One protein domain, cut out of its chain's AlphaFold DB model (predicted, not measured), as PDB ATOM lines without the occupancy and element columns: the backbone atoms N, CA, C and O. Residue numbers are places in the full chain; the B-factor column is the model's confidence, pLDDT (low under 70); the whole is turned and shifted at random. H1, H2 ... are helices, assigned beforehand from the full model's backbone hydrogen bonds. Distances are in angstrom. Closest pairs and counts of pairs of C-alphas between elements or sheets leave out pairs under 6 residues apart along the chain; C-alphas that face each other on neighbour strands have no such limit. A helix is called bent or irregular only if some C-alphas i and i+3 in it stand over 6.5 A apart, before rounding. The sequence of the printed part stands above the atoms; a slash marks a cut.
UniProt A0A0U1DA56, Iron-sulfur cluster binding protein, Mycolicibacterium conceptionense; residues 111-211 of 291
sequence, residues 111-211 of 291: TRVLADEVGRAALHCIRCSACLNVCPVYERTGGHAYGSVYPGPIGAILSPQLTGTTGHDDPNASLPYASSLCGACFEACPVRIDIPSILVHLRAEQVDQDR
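AT A GLANCE: This is residues 111 to 211 of the 291 residues of the protein "Iron-sulfur cluster binding protein" of Mycolicibacterium conceptionense (UniProt A0A0U1DA56). H5 runs through the middle of a rounded body, with H6 and the longest helix, H8, crossing it at steep tilts. H1 and H2 cover another side of H5, and the small helices H3, H4 and H7 gather near the end where H5 begins. The printed part has 101 residues with eight named helices, H1 to H8 in chain order, and no named strand: all helix. It is compact, with a radius of gyration of the C-alphas of 12.4 A and spans of 35 by 28 by 23 A.

HOW THE PARTS SIT: H1, residues 111 to 115, and H2, residues 119 to 124, touch only at the corner, C-alphas 114 and 120 being closest at 4.5 A. H2 touches the hub H5, residues 152 to 163, at a steep tilt of 64 degrees, closest at C-alphas 122 and 158, 6.0 A. H3, residues 130 to 133, touches H5 at C-alphas 132 and 152, 5.2 A, their closest. H4, residues 136 to 141, only just touches H5, with 3 pairs of C-alphas within 8 A, the closest 138 and 152, 5.3 A. H6, residues 171 to 177, touches H5 closest at C-alphas 156 and 175, 4.7 A. H7, residues 184 to 187, touches H3 closest at C-alphas 131 and 185, 4.5 A. H8, residues 195 to 209, touches residues 153 to 157 of H5 alone, closest at C-alphas 157 and 199, 6.1 A. Every O i to N i+4 pair is within hydrogen-bond range in H1 and H8, but 0 of 2 in H2, 1 of 2 in H4, 5 of 8 in H5 and 0 of 3 in H6; O i to N i+3 pairs within range are 3 of 3 in H2 and 3 of 4 in H6, and H3 and H7 are too short for i+4 pairs.

IN THESE COORDINATES: H1 begins at C-alpha 111 (183.726, 311.362, 193.017). H5 spans 16.2 A and H8 21.0 A, ending at C-alpha 209 (176.890, 306.802, 173.679). H6 is only just irregular, C-alphas 173 and 176 being 6.8 A apart.

THE WHOLE: The C-alphas farthest apart, Cys 128 and Arg 211, are 37.2 A apart. The printed part has no cut and no long link. Residues 167 to 169 are under pLDDT 70.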
ATOM      1  N   THR A 111     182.402 311.895 193.374       97.06
ATOM      2  CA  THR A 111     183.726 311.362 193.017       97.06
ATOM      3  C   THR A 111     183.800 311.013 191.530       97.06
ATOM      4  O   THR A 111     184.831 311.234 190.900       97.06
ATOM      5  N   ARG A 112     182.697 310.549 190.927       95.56
ATOM      6  CA  ARG A 112     182.618 310.342 189.473       95.56
ATOM      7  C   ARG A 112     182.649 311.674 188.720       95.56
ATOM      8  O   ARG A 112     183.408 311.794 187.769       95.56
ATOM      9  N   VAL A 113     181.888 312.675 189.170       97.00
ATOM     10  CA  VAL A 113     181.924 314.036 188.594       97.00
ATOM     11  C   VAL A 113     183.325 314.644 188.695       97.00
ATOM     12  O   VAL A 113     183.799 315.267 187.756       97.00
ATOM     13  N   LEU A 114     184.014 314.435 189.818       97.19
ATOM     14  CA  LEU A 114     185.369 314.930 190.049       97.19
ATOM     15  C   LEU A 114     186.388 314.319 189.073       97.19
ATOM     16  O   LEU A 114     187.375 314.973 188.741       97.19
ATOM     17  N   ALA A 115     186.155 313.087 188.614       96.75
ATOM     18  CA  ALA A 115     187.021 312.415 187.652       96.75
ATOM     19  C   ALA A 115     186.902 312.993 186.228       96.75
ATOM     20  O   ALA A 115     187.886 312.976 185.491       96.75
ATOM     21  N   ASP A 116     185.749 313.556 185.851       95.94
ATOM     22  CA  ASP A 116     185.553 314.206 184.550       95.94
ATOM     23  C   ASP A 116     186.362 315.515 184.477       95.94
ATOM     24  O   ASP A 116     186.160 316.438 185.264       95.94
ATOM     25  N   GLU A 117     187.325 315.608 183.558       96.12
ATOM     26  CA  GLU A 117     188.198 316.784 183.410       96.12
ATOM     27  C   GLU A 117     187.443 318.060 183.046       96.12
ATOM     28  O   GLU A 117     187.810 319.145 183.505       96.12
ATOM     29  N   VAL A 118     186.370 317.926 182.269       96.19
ATOM     30  CA  VAL A 118     185.542 319.047 181.830       96.19
ATOM     31  C   VAL A 118     184.413 319.268 182.834       96.19
ATOM     32  O   VAL A 118     184.190 320.386 183.303       96.19
ATOM     33  N   GLY A 119     183.731 318.190 183.215       96.12
ATOM     34  CA  GLY A 119     182.562 318.205 184.085       96.12
ATOM     35  C   GLY A 119     182.833 318.601 185.541       96.12
ATOM     36  O   GLY A 119     181.981 319.254 186.161       96.12
ATOM     37  N   ARG A 120     184.030 318.310 186.086       97.50
ATOM     38  CA  ARG A 120     184.360 318.530 187.513       97.50
ATOM     39  C   ARG A 120     184.176 319.961 187.989       97.50
ATOM     40  O   ARG A 120     183.871 320.172 189.162       97.50
ATOM     41  N   ALA A 121     184.310 320.951 187.105       97.75
ATOM     42  CA  ALA A 121     184.127 322.353 187.471       97.75
ATOM     43  C   ALA A 121     182.707 322.643 188.000       97.75
ATOM     44  O   ALA A 121     182.524 323.582 188.772       97.75
ATOM     45  N   ALA A 122     181.708 321.807 187.682       97.62
ATOM     46  CA  ALA A 122     180.373 321.890 188.275       97.62
ATOM     47  C   ALA A 122     180.389 321.782 189.816       97.62
ATOM     48  O   ALA A 122     179.546 322.385 190.487       97.62
ATOM     49  N   LEU A 123     181.360 321.056 190.388       97.62
ATOM     50  CA  LEU A 123     181.514 320.871 191.835       97.62
ATOM     51  C   LEU A 123     182.003 322.130 192.561       97.62
ATOM     52  O   LEU A 123     181.813 322.232 193.768       97.62
ATOM     53  N   HIS A 124     182.538 323.130 191.853       96.94
ATOM     54  CA  HIS A 124     182.901 324.419 192.455       96.94
ATOM     55  C   HIS A 124     181.679 325.264 192.851       96.94
ATOM     56  O   HIS A 124     181.821 326.343 193.426       96.94
ATOM     57  N   CYS A 125     180.462 324.833 192.508       97.31
ATOM     58  CA  CYS A 125     179.267 325.635 192.709       97.31
ATOM     59  C   CYS A 125     178.984 325.916 194.194       97.31
ATOM     60  O   CYS A 125     178.555 325.043 194.945       97.31
ATOM     61  N   ILE A 126     179.061 327.194 194.569       96.00
ATOM     62  CA  ILE A 126     178.765 327.697 195.924       96.00
ATOM     63  C   ILE A 126     177.273 327.953 196.193       96.00
ATOM     64  O   ILE A 126     176.914 328.562 197.197       96.00
ATOM     65  N   ARG A 127     176.388 327.528 195.283       94.50
ATOM     66  CA  ARG A 127     174.920 327.663 195.401       94.50
ATOM     67  C   ARG A 127     174.413 329.094 195.616       94.50
ATOM     68  O   ARG A 127     173.418 329.301 196.295       94.50
ATOM     69  N   CYS A 128     175.048 330.068 194.971       95.31
ATOM     70  CA  CYS A 128     174.633 331.472 195.022       95.31
ATOM     71  C   CYS A 128     173.458 331.823 194.094       95.31
ATOM     72  O   CYS A 128     173.042 332.967 194.062       95.31
ATOM     73  N   SER A 129     172.954 330.895 193.276       95.00
ATOM     74  CA  SER A 129     171.842 331.135 192.335       95.00
ATOM     75  C   SER A 129     172.054 332.227 191.266       95.00
ATOM     76  O   SER A 129     171.161 332.445 190.453       95.00
ATOM     77  N   ALA A 130     173.237 332.845 191.164       96.81
ATOM     78  CA  ALA A 130     173.519 333.885 190.167       96.81
ATOM     79  C   ALA A 130     173.226 333.424 188.727       96.81
ATOM     80  O   ALA A 130     172.596 334.141 187.954       96.81
ATOM     81  N   CYS A 131     173.607 332.187 188.385       97.50
ATOM     82  CA  CYS A 131     173.330 331.623 187.063       97.50
ATOM     83  C   CYS A 131     171.831 331.410 186.793       97.50
ATOM     84  O   CYS A 131     171.413 331.521 185.644       97.50
ATOM     85  N   LEU A 132     171.020 331.130 187.820       96.00
ATOM     86  CA  LEU A 132     169.570 330.962 187.679       96.00
ATOM     87  C   LEU A 132     168.932 332.299 187.285       96.00
ATOM     88  O   LEU A 132     168.142 332.342 186.349       96.00
ATOM     89  N   ASN A 133     169.339 333.386 187.946       94.12
ATOM     90  CA  ASN A 133     168.763 334.723 187.764       94.12
ATOM     91  C   ASN A 133     168.997 335.317 186.367       94.12
ATOM     92  O   ASN A 133     168.218 336.154 185.927       94.12
ATOM     93  N   VAL A 134     170.058 334.899 185.672       96.38
ATOM     94  CA  VAL A 134     170.409 335.404 184.329       96.38
ATOM     95  C   VAL A 134     170.010 334.454 183.200       96.38
ATOM     96  O   VAL A 134     170.271 334.733 182.030       96.38
ATOM     97  N   CYS A 135     169.437 333.292 183.521       97.56
ATOM     98  CA  CYS A 135     169.139 332.278 182.522       97.56
ATOM     99  C   CYS A 135     167.762 332.508 181.882       97.56
ATOM    100  O   CYS A 135     166.747 332.318 182.558       97.56
ATOM    101  N   PRO A 136     167.691 332.783 180.564       96.75
ATOM    102  CA  PRO A 136     166.414 333.020 179.893       96.75
ATOM    103  C   PRO A 136     165.539 331.762 179.811       96.75
ATOM    104  O   PRO A 136     164.324 331.866 179.691       96.75
ATOM    105  N   VAL A 137     166.134 330.563 179.868       95.94
ATOM    106  CA  VAL A 137     165.374 329.303 179.892       95.94
ATOM    107  C   VAL A 137     164.724 329.120 181.260       95.94
ATOM    108  O   VAL A 137     163.509 328.963 181.342       95.94
ATOM    109  N   TYR A 138     165.516 329.223 182.332       95.88
ATOM    110  CA  TYR A 138     165.030 329.065 183.701       95.88
ATOM    111  C   TYR A 138     163.941 330.084 184.057       95.88
ATOM    112  O   TYR A 138     162.943 329.712 184.669       95.88
ATOM    113  N   GLU A 139     164.090 331.340 183.623       94.81
ATOM    114  CA  GLU A 139     163.085 332.395 183.814       94.81
ATOM    115  C   GLU A 139     161.708 332.001 183.248       94.81
ATOM    116  O   GLU A 139     160.672 332.347 183.814       94.81
ATOM    117  N   ARG A 140     161.682 331.247 182.141       94.25
ATOM    118  CA  ARG A 140     160.444 330.845 181.457       94.25
ATOM    119  C   ARG A 140     159.877 329.526 181.955       94.25
ATOM    120  O   ARG A 140     158.659 329.380 181.997       94.25
ATOM    121  N   THR A 141     160.728 328.565 182.302       91.31
ATOM    122  CA  THR A 141     160.293 327.207 182.668       91.31
ATOM    123  C   THR A 141     160.135 327.007 184.173       91.31
ATOM    124  O   THR A 141     159.409 326.113 184.605       91.31
ATOM    125  N   GLY A 142     160.835 327.804 184.985       91.81
ATOM    126  CA  GLY A 142     160.977 327.582 186.421       91.81
ATOM    127  C   GLY A 142     161.765 326.310 186.765       91.81
ATOM    128  O   GLY A 142     162.250 325.584 185.895       91.81
ATOM    129  N   GLY A 143     161.896 326.033 188.068       89.81
ATOM    130  CA  GLY A 143     162.706 324.916 188.572       89.81
ATOM    131  C   GLY A 143     162.085 323.529 188.427       89.81
ATOM    132  O   GLY A 143     162.819 322.567 188.231       89.81
ATOM    133  N   HIS A 144     160.755 323.412 188.449       89.56
ATOM    134  CA  HIS A 144     160.076 322.110 188.367       89.56
ATOM    135  C   HIS A 144     160.344 321.383 187.043       89.56
ATOM    136  O   HIS A 144     160.441 320.159 187.027       89.56
ATOM    137  N   ALA A 145     160.524 322.131 185.950       88.38
ATOM    138  CA  ALA A 145     160.806 321.574 184.631       88.38
ATOM    139  C   ALA A 145     162.144 320.814 184.554       88.38
ATOM    140  O   ALA A 145     162.332 320.016 183.644       88.38
ATOM    141  N   TYR A 146     163.061 321.038 185.502       89.56
ATOM    142  CA  TYR A 146     164.373 320.384 185.527       89.56
ATOM    143  C   TYR A 146     164.346 318.988 186.171       89.56
ATOM    144  O   TYR A 146     165.353 318.293 186.126       89.56
ATOM    145  N   GLY A 147     163.241 318.575 186.811       86.06
ATOM    146  CA  GLY A 147     163.100 317.219 187.369       86.06
ATOM    147  C   GLY A 147     164.115 316.845 188.461       86.06
ATOM    148  O   GLY A 147     164.267 315.672 188.783       86.06
ATOM    149  N   SER A 148     164.814 317.829 189.031       87.31
ATOM    150  CA  SER A 148     165.923 317.640 189.969       87.31
ATOM    151  C   SER A 148     165.866 318.667 191.098       87.31
ATOM    152  O   SER A 148     165.329 319.766 190.948       87.31
ATOM    153  N   VAL A 149     166.482 318.327 192.234       87.75
ATOM    154  CA  VAL A 149     166.723 319.264 193.346       87.75
ATOM    155  C   VAL A 149     167.708 320.377 192.972       87.75
ATOM    156  O   VAL A 149     167.804 321.378 193.680       87.75
ATOM    157  N   TYR A 150     168.447 320.209 191.872       92.75
ATOM    158  CA  TYR A 150     169.289 321.240 191.282       92.75
ATOM    159  C   TYR A 150     168.604 321.787 190.029       92.75
ATOM    160  O   TYR A 150     168.600 321.111 189.001       92.75
ATOM    161  N   PRO A 151     168.021 322.994 190.090       94.50
ATOM    162  CA  PRO A 151     167.387 323.602 188.934       94.50
ATOM    163  C   PRO A 151     168.330 324.554 188.179       94.50
ATOM    164  O   PRO A 151     169.434 324.877 188.631       94.50
ATOM    165  N   GLY A 152     167.862 325.052 187.033       95.62
ATOM    166  CA  GLY A 152     168.544 326.090 186.258       95.62
ATOM    167  C   GLY A 152     169.846 325.618 185.601       95.62
ATOM    168  O   GLY A 152     170.088 324.416 185.493       95.62
ATOM    169  N   PRO A 153     170.714 326.549 185.158       96.69
ATOM    170  CA  PRO A 153     171.932 326.200 184.422       96.69
ATOM    171  C   PRO A 153     172.869 325.247 185.163       96.69
ATOM    172  O   PRO A 153     173.407 324.329 184.553       96.69
ATOM    173  N   ILE A 154     173.043 325.424 186.477       97.69
ATOM    174  CA  ILE A 154     173.853 324.493 187.272       97.69
ATOM    175  C   ILE A 154     173.207 323.108 187.335       97.69
ATOM    176  O   ILE A 154     173.895 322.100 187.208       97.69
ATOM    177  N   GLY A 155     171.883 323.054 187.481       95.88
ATOM    178  CA  GLY A 155     171.113 321.820 187.451       95.88
ATOM    179  C   GLY A 155     171.262 321.050 186.150       95.88
ATOM    180  O   GLY A 155     171.374 319.824 186.183       95.88
ATOM    181  N   ALA A 156     171.329 321.785 185.035       96.12
ATOM    182  CA  ALA A 156     171.457 321.225 183.699       96.12
ATOM    183  C   ALA A 156     172.773 320.487 183.451       96.12
ATOM    184  O   ALA A 156     172.799 319.561 182.646       96.12
ATOM    185  N   ILE A 157     173.843 320.877 184.147       96.94
ATOM    186  CA  ILE A 157     175.134 320.194 184.056       96.94
ATOM    187  C   ILE A 157     175.363 319.220 185.208       96.94
ATOM    188  O   ILE A 157     175.948 318.166 185.003       96.94
ATOM    189  N   LEU A 158     174.916 319.538 186.425       95.88
ATOM    190  CA  LEU A 158     175.273 318.761 187.610       95.88
ATOM    191  C   LEU A 158     174.383 317.529 187.790       95.88
ATOM    192  O   LEU A 158     174.885 316.477 188.177       95.88
ATOM    193  N   SER A 159     173.076 317.635 187.525       94.56
ATOM    194  CA  SER A 159     172.155 316.507 187.741       94.56
ATOM    195  C   SER A 159     172.515 315.298 186.871       94.56
ATOM    196  O   SER A 159     172.734 314.238 187.457       94.56
ATOM    197  N   PRO A 160     172.714 315.445 185.541       93.69
ATOM    198  CA  PRO A 160     173.087 314.323 184.677       93.69
ATOM    199  C   PRO A 160     174.397 313.658 185.111       93.69
ATOM    200  O   PRO A 160     174.508 312.437 185.115       93.69
ATOM    201  N   GLN A 161     175.374 314.445 185.566       94.44
ATOM    202  CA  GLN A 161     176.648 313.912 186.045       94.44
ATOM    203  C   GLN A 161     176.503 313.128 187.364       94.44
ATOM    204  O   GLN A 161     177.168 312.107 187.553       94.44
ATOM    205  N   LEU A 162     175.617 313.555 188.273       93.38
ATOM    206  CA  LEU A 162     175.385 312.889 189.564       93.38
ATOM    207  C   LEU A 162     174.523 311.626 189.453       93.38
ATOM    208  O   LEU A 162     174.805 310.643 190.141       93.38
ATOM    209  N   THR A 163     173.494 311.632 188.608       88.94
ATOM    210  CA  THR A 163     172.545 310.510 188.481       88.94
ATOM    211  C   THR A 163     172.845 309.590 187.305       88.94
ATOM    212  O   THR A 163     172.351 308.467 187.283       88.94
ATOM    213  N   GLY A 164     173.671 310.036 186.358       86.25
ATOM    214  CA  GLY A 164     173.785 309.415 185.044       86.25
ATOM    215  C   GLY A 164     172.601 309.770 184.141       86.25
ATOM    216  O   GLY A 164     171.629 310.396 184.575       86.25
ATOM    217  N   THR A 165     172.711 309.350 182.883       82.62
ATOM    218  CA  THR A 165     171.666 309.436 181.857       82.62
ATOM    219  C   THR A 165     171.447 308.051 181.265       82.62
ATOM    220  O   THR A 165     172.404 307.403 180.843       82.62
ATOM    221  N   THR A 166     170.204 307.580 181.238       72.88
ATOM    222  CA  THR A 166     169.844 306.251 180.715       72.88
ATOM    223  C   THR A 166     169.006 306.361 179.443       72.88
ATOM    224  O   THR A 166     167.786 306.231 179.455       72.88
ATOM    225  N   GLY A 167     169.679 306.604 178.315       67.88
ATOM    226  CA  GLY A 167     169.026 306.789 177.015       67.88
ATOM    227  C   GLY A 167     168.287 308.127 176.885       67.88
ATOM    228  O   GLY A 167     168.340 308.982 177.769       67.88
ATOM    229  N   HIS A 168     167.608 308.333 175.753       67.69
ATOM    230  CA  HIS A 168     166.974 309.618 175.424       67.69
ATOM    231  C   HIS A 168     165.684 309.923 176.197       67.69
ATOM    232  O   HIS A 168     165.312 311.091 176.291       67.69
ATOM    233  N   ASP A 169     165.014 308.904 176.739       69.88
ATOM    234  CA  ASP A 169     163.762 309.074 177.487       69.88
ATOM    235  C   ASP A 169     163.997 309.480 178.953       69.88
ATOM    236  O   ASP A 169     163.054 309.847 179.658       69.88
ATOM    237  N   ASP A 170     165.249 309.439 179.424       78.00
ATOM    238  CA  ASP A 170     165.625 309.921 180.750       78.00
ATOM    239  C   ASP A 170     165.490 311.454 180.806       78.00
ATOM    240  O   ASP A 170     166.162 312.161 180.045       78.00
ATOM    241  N   PRO A 171     164.677 312.013 181.722       79.50
ATOM    242  CA  PRO A 171     164.556 313.457 181.882       79.50
ATOM    243  C   PRO A 171     165.906 314.158 182.060       79.50
ATOM    244  O   PRO A 171     166.090 315.256 181.530       79.50
ATOM    245  N   ASN A 172     166.877 313.518 182.725       85.06
ATOM    246  CA  ASN A 172     168.220 314.068 182.901       85.06
ATOM    247  C   ASN A 172     168.981 314.197 181.579       85.06
ATOM    248  O   ASN A 172     169.761 315.132 181.416       85.06
ATOM    249  N   ALA A 173     168.724 313.318 180.610       86.12
ATOM    250  CA  ALA A 173     169.355 313.361 179.296       86.12
ATOM    251  C   ALA A 173     168.882 314.568 178.465       86.12
ATOM    252  O   ALA A 173     169.581 315.044 177.576       86.12
ATOM    253  N   SER A 174     167.715 315.133 178.782       89.69
ATOM    254  CA  SER A 174     167.234 316.362 178.142       89.69
ATOM    255  C   SER A 174     167.873 317.636 178.717       89.69
ATOM    256  O   SER A 174     167.920 318.673 178.049       89.69
ATOM    257  N   LEU A 175     168.398 317.577 179.945       93.50
ATOM    258  CA  LEU A 175     168.835 318.759 180.683       93.50
ATOM    259  C   LEU A 175     170.002 319.514 180.034       93.50
ATOM    260  O   LEU A 175     169.921 320.746 179.981       93.50
ATOM    261  N   PRO A 176     171.032 318.859 179.459       94.56
ATOM    262  CA  PRO A 176     172.079 319.574 178.735       94.56
ATOM    263  C   PRO A 176     171.541 320.417 177.569       94.56
ATOM    264  O   PRO A 176     172.173 321.396 177.164       94.56
ATOM    265  N   TYR A 177     170.360 320.095 177.033       93.75
ATOM    266  CA  TYR A 177     169.699 320.836 175.955       93.75
ATOM    267  C   TYR A 177     168.808 321.987 176.449       93.75
ATOM    268  O   TYR A 177     168.413 322.828 175.641       93.75
ATOM    269  N   ALA A 178     168.571 322.111 177.759       93.50
ATOM    270  CA  ALA A 178     167.816 323.204 178.380       93.50
ATOM    271  C   ALA A 178     168.628 324.520 178.456       93.50
ATOM    272  O   ALA A 178     168.731 325.164 179.501       93.50
ATOM    273  N   SER A 179     169.254 324.911 177.342       95.19
ATOM    274  CA  SER A 179     170.113 326.090 177.232       95.19
ATOM    275  C   SER A 179     170.258 326.556 175.783       95.19
ATOM    276  O   SER A 179     170.517 325.753 174.884       95.19
ATOM    277  N   SER A 180     170.189 327.876 175.584       95.31
ATOM    278  CA  SER A 180     170.501 328.550 174.316       95.31
ATOM    279  C   SER A 180     172.002 328.754 174.076       95.31
ATOM    280  O   SER A 180     172.370 329.317 173.050       95.31
ATOM    281  N   LEU A 181     172.864 328.333 175.013       97.31
ATOM    282  CA  LEU A 181     174.319 328.543 174.981       97.31
ATOM    283  C   LEU A 181     174.746 330.023 174.877       97.31
ATOM    284  O   LEU A 181     175.831 330.323 174.393       97.31
ATOM    285  N   CYS A 182     173.936 330.962 175.375       97.31
ATOM    286  CA  CYS A 182     174.235 332.398 175.290       97.31
ATOM    287  C   CYS A 182     175.405 332.884 176.170       97.31
ATOM    288  O   CYS A 182     175.778 334.048 176.081       97.31
ATOM    289  N   GLY A 183     175.945 332.046 177.062       97.00
ATOM    290  CA  GLY A 183     177.100 332.396 177.903       97.00
ATOM    291  C   GLY A 183     176.811 333.249 179.146       97.00
ATOM    292  O   GLY A 183     177.671 333.342 180.015       97.00
ATOM    293  N   ALA A 184     175.601 333.796 179.316       97.88
ATOM    294  CA  ALA A 184     175.282 334.696 180.437       97.88
ATOM    295  C   ALA A 184     175.555 334.088 181.829       97.88
ATOM    296  O   ALA A 184     175.986 334.776 182.751       97.88
ATOM    297  N   CYS A 185     175.332 332.780 181.982       97.62
ATOM    298  CA  CYS A 185     175.594 332.074 183.234       97.62
ATOM    299  C   CYS A 185     177.088 331.972 183.586       97.62
ATOM    300  O   CYS A 185     177.403 331.970 184.773       97.62
ATOM    301  N   PHE A 186     177.984 331.922 182.593       97.94
ATOM    302  CA  PHE A 186     179.431 331.949 182.811       97.94
ATOM    303  C   PHE A 186     179.880 333.334 183.283       97.94
ATOM    304  O   PHE A 186     180.558 333.443 184.304       97.94
ATOM    305  N   GLU A 187     179.416 334.388 182.606       97.31
ATOM    306  CA  GLU A 187     179.733 335.780 182.950       97.31
ATOM    307  C   GLU A 187     179.274 336.151 184.368       97.31
ATOM    308  O   GLU A 187     179.994 336.820 185.107       97.31
ATOM    309  N   ALA A 188     178.096 335.674 184.782       96.75
ATOM    310  CA  ALA A 188     177.552 335.945 186.111       96.75
ATOM    311  C   ALA A 188     178.152 335.071 187.231       96.75
ATOM    312  O   ALA A 188     177.916 335.341 188.411       96.75
ATOM    313  N   CYS A 189     178.872 333.991 186.908       98.00
ATOM    314  CA  CYS A 189     179.318 333.020 187.903       98.00
ATOM    315  C   CYS A 189     180.551 333.526 188.682       98.00
ATOM    316  O   CYS A 189     181.636 333.614 188.103       98.00
ATOM    317  N   PRO A 190     180.464 333.739 190.013       97.06
ATOM    318  CA  PRO A 190     181.587 334.269 190.798       97.06
ATOM    319  C   PRO A 190     182.779 333.308 190.893       97.06
ATOM    320  O   PRO A 190     183.903 333.735 191.122       97.06
ATOM    321  N   VAL A 191     182.534 332.010 190.699       97.12
ATOM    322  CA  VAL A 191     183.545 330.939 190.732       97.12
ATOM    323  C   VAL A 191     183.895 330.412 189.332       97.12
ATOM    324  O   VAL A 191     184.455 329.330 189.203       97.12
ATOM    325  N   ARG A 192     183.549 331.170 188.276       96.38
ATOM    326  CA  ARG A 192     183.964 330.930 186.878       96.38
ATOM    327  C   ARG A 192     183.703 329.512 186.337       96.38
ATOM    328  O   ARG A 192     184.524 328.958 185.614       96.38
ATOM    329  N   ILE A 193     182.543 328.932 186.644       98.31
ATOM    330  CA  ILE A 193     182.120 327.656 186.049       98.31
ATOM    331  C   ILE A 193     181.685 327.918 184.607       98.31
ATOM    332  O   ILE A 193     180.688 328.608 184.381       98.31
ATOM    333  N   ASP A 194     182.402 327.345 183.643       97.75
ATOM    334  CA  ASP A 194     182.047 327.398 182.222       97.75
ATOM    335  C   ASP A 194     180.919 326.407 181.899       97.75
ATOM    336  O   ASP A 194     181.102 325.347 181.300       97.75
ATOM    337  N   ILE A 195     179.716 326.762 182.354       98.12
ATOM    338  CA  ILE A 195     178.499 325.982 182.125       98.12
ATOM    339  C   ILE A 195     178.256 325.741 180.620       98.12
ATOM    340  O   ILE A 195     177.947 324.600 180.279       98.12
ATOM    341  N   PRO A 196     178.386 326.726 179.703       97.88
ATOM    342  CA  PRO A 196     178.227 326.485 178.266       97.88
ATOM    343  C   PRO A 196     179.118 325.365 177.722       97.88
ATOM    344  O   PRO A 196     178.605 324.481 177.033       97.88
ATOM    345  N   SER A 197     180.411 325.364 178.056       97.81
ATOM    346  CA  SER A 197     181.333 324.321 177.593       97.81
ATOM    347  C   SER A 197     180.982 322.952 178.175       97.81
ATOM    348  O   SER A 197     180.947 321.970 177.436       97.81
ATOM    349  N   ILE A 198     180.618 322.884 179.462       98.06
ATOM    350  CA  ILE A 198     180.182 321.627 180.093       98.06
ATOM    351  C   ILE A 198     178.885 321.109 179.453       98.06
ATOM    352  O   ILE A 198     178.749 319.913 179.225       98.06
ATOM    353  N   LEU A 199     177.935 321.981 179.097       97.69
ATOM    354  CA  LEU A 199     176.725 321.565 178.378       97.69
ATOM    355  C   LEU A 199     177.067 320.940 177.022       97.69
ATOM    356  O   LEU A 199     176.484 319.922 176.662       97.69
ATOM    357  N   VAL A 200     177.989 321.536 176.259       97.00
ATOM    358  CA  VAL A 200     178.426 320.983 174.966       97.00
ATOM    359  C   VAL A 200     179.140 319.646 175.154       97.00
ATOM    360  O   VAL A 200     178.866 318.720 174.393       97.00
ATOM    361  N   HIS A 201     179.985 319.530 176.179       96.12
ATOM    362  CA  HIS A 201     180.646 318.281 176.565       96.12
ATOM    363  C   HIS A 201     179.633 317.169 176.856       96.12
ATOM    364  O   HIS A 201     179.646 316.150 176.177       96.12
ATOM    365  N   LEU A 202     178.660 317.409 177.739       94.56
ATOM    366  CA  LEU A 202     177.631 316.416 178.075       94.56
ATOM    367  C   LEU A 202     176.747 316.044 176.871       94.56
ATOM    368  O   LEU A 202     176.370 314.887 176.709       94.56
ATOM    369  N   ARG A 203     176.435 317.004 175.987       93.69
ATOM    370  CA  ARG A 203     175.728 316.718 174.724       93.69
ATOM    371  C   ARG A 203     176.560 315.823 173.804       93.69
ATOM    372  O   ARG A 203     175.995 314.965 173.131       93.69
ATOM    373  N   ALA A 204     177.873 316.044 173.735       91.94
ATOM    374  CA  ALA A 204     178.774 315.226 172.931       91.94
ATOM    375  C   ALA A 204     178.880 313.807 173.498       91.94
ATOM    376  O   ALA A 204     178.734 312.857 172.737       91.94
ATOM    377  N   GLU A 205     179.032 313.661 174.817       88.88
ATOM    378  CA  GLU A 205     179.033 312.354 175.483       88.88
ATOM    379  C   GLU A 205     177.747 311.574 175.214       88.88
ATOM    380  O   GLU A 205     177.805 310.390 174.892       88.88
ATOM    381  N   GLN A 206     176.588 312.235 175.284       86.06
ATOM    382  CA  GLN A 206     175.314 311.590 174.982       86.06
ATOM    383  C   GLN A 206     175.244 311.120 173.525       86.06
ATOM    384  O   GLN A 206     174.916 309.968 173.271       86.06
ATOM    385  N   VAL A 207     175.608 311.979 172.567       85.00
ATOM    386  CA  VAL A 207     175.660 311.592 171.147       85.00
ATOM    387  C   VAL A 207     176.639 310.438 170.918       85.00
ATOM    388  O   VAL A 207     176.382 309.572 170.083       85.00
ATOM    389  N   ASP A 208     177.761 310.417 171.636       85.25
ATOM    390  CA  ASP A 208     178.785 309.384 171.512       85.25
ATOM    391  C   ASP A 208     178.342 308.039 172.104       85.25
ATOM    392  O   ASP A 208     178.715 307.003 171.557       85.25
ATOM    393  N   GLN A 209     177.502 308.028 173.145       79.00
ATOM    394  CA  GLN A 209     176.890 306.802 173.679       79.00
ATOM    395  C   GLN A 209     175.985 306.105 172.653       79.00
ATOM    396  O   GLN A 209     175.911 304.877 172.634       79.00
ATOM    397  N   ASP A 210     175.359 306.873 171.760       73.31
ATOM    398  CA  ASP A 210     174.508 306.346 170.691       73.31
ATOM    399  C   ASP A 210     175.298 305.976 169.417       73.31
ATOM    400  O   ASP A 210     174.738 305.444 168.448       73.31
ATOM    401  N   ARG A 211     176.620 306.218 169.383       72.44
ATOM    402  CA  ARG A 211     177.471 305.816 168.252       72.44
ATOM    403  C   ARG A 211     177.727 304.309 168.286       72.44
ATOM    404  O   ARG A 211     178.371 303.783 169.184       72.44
TER     405      ARG A 211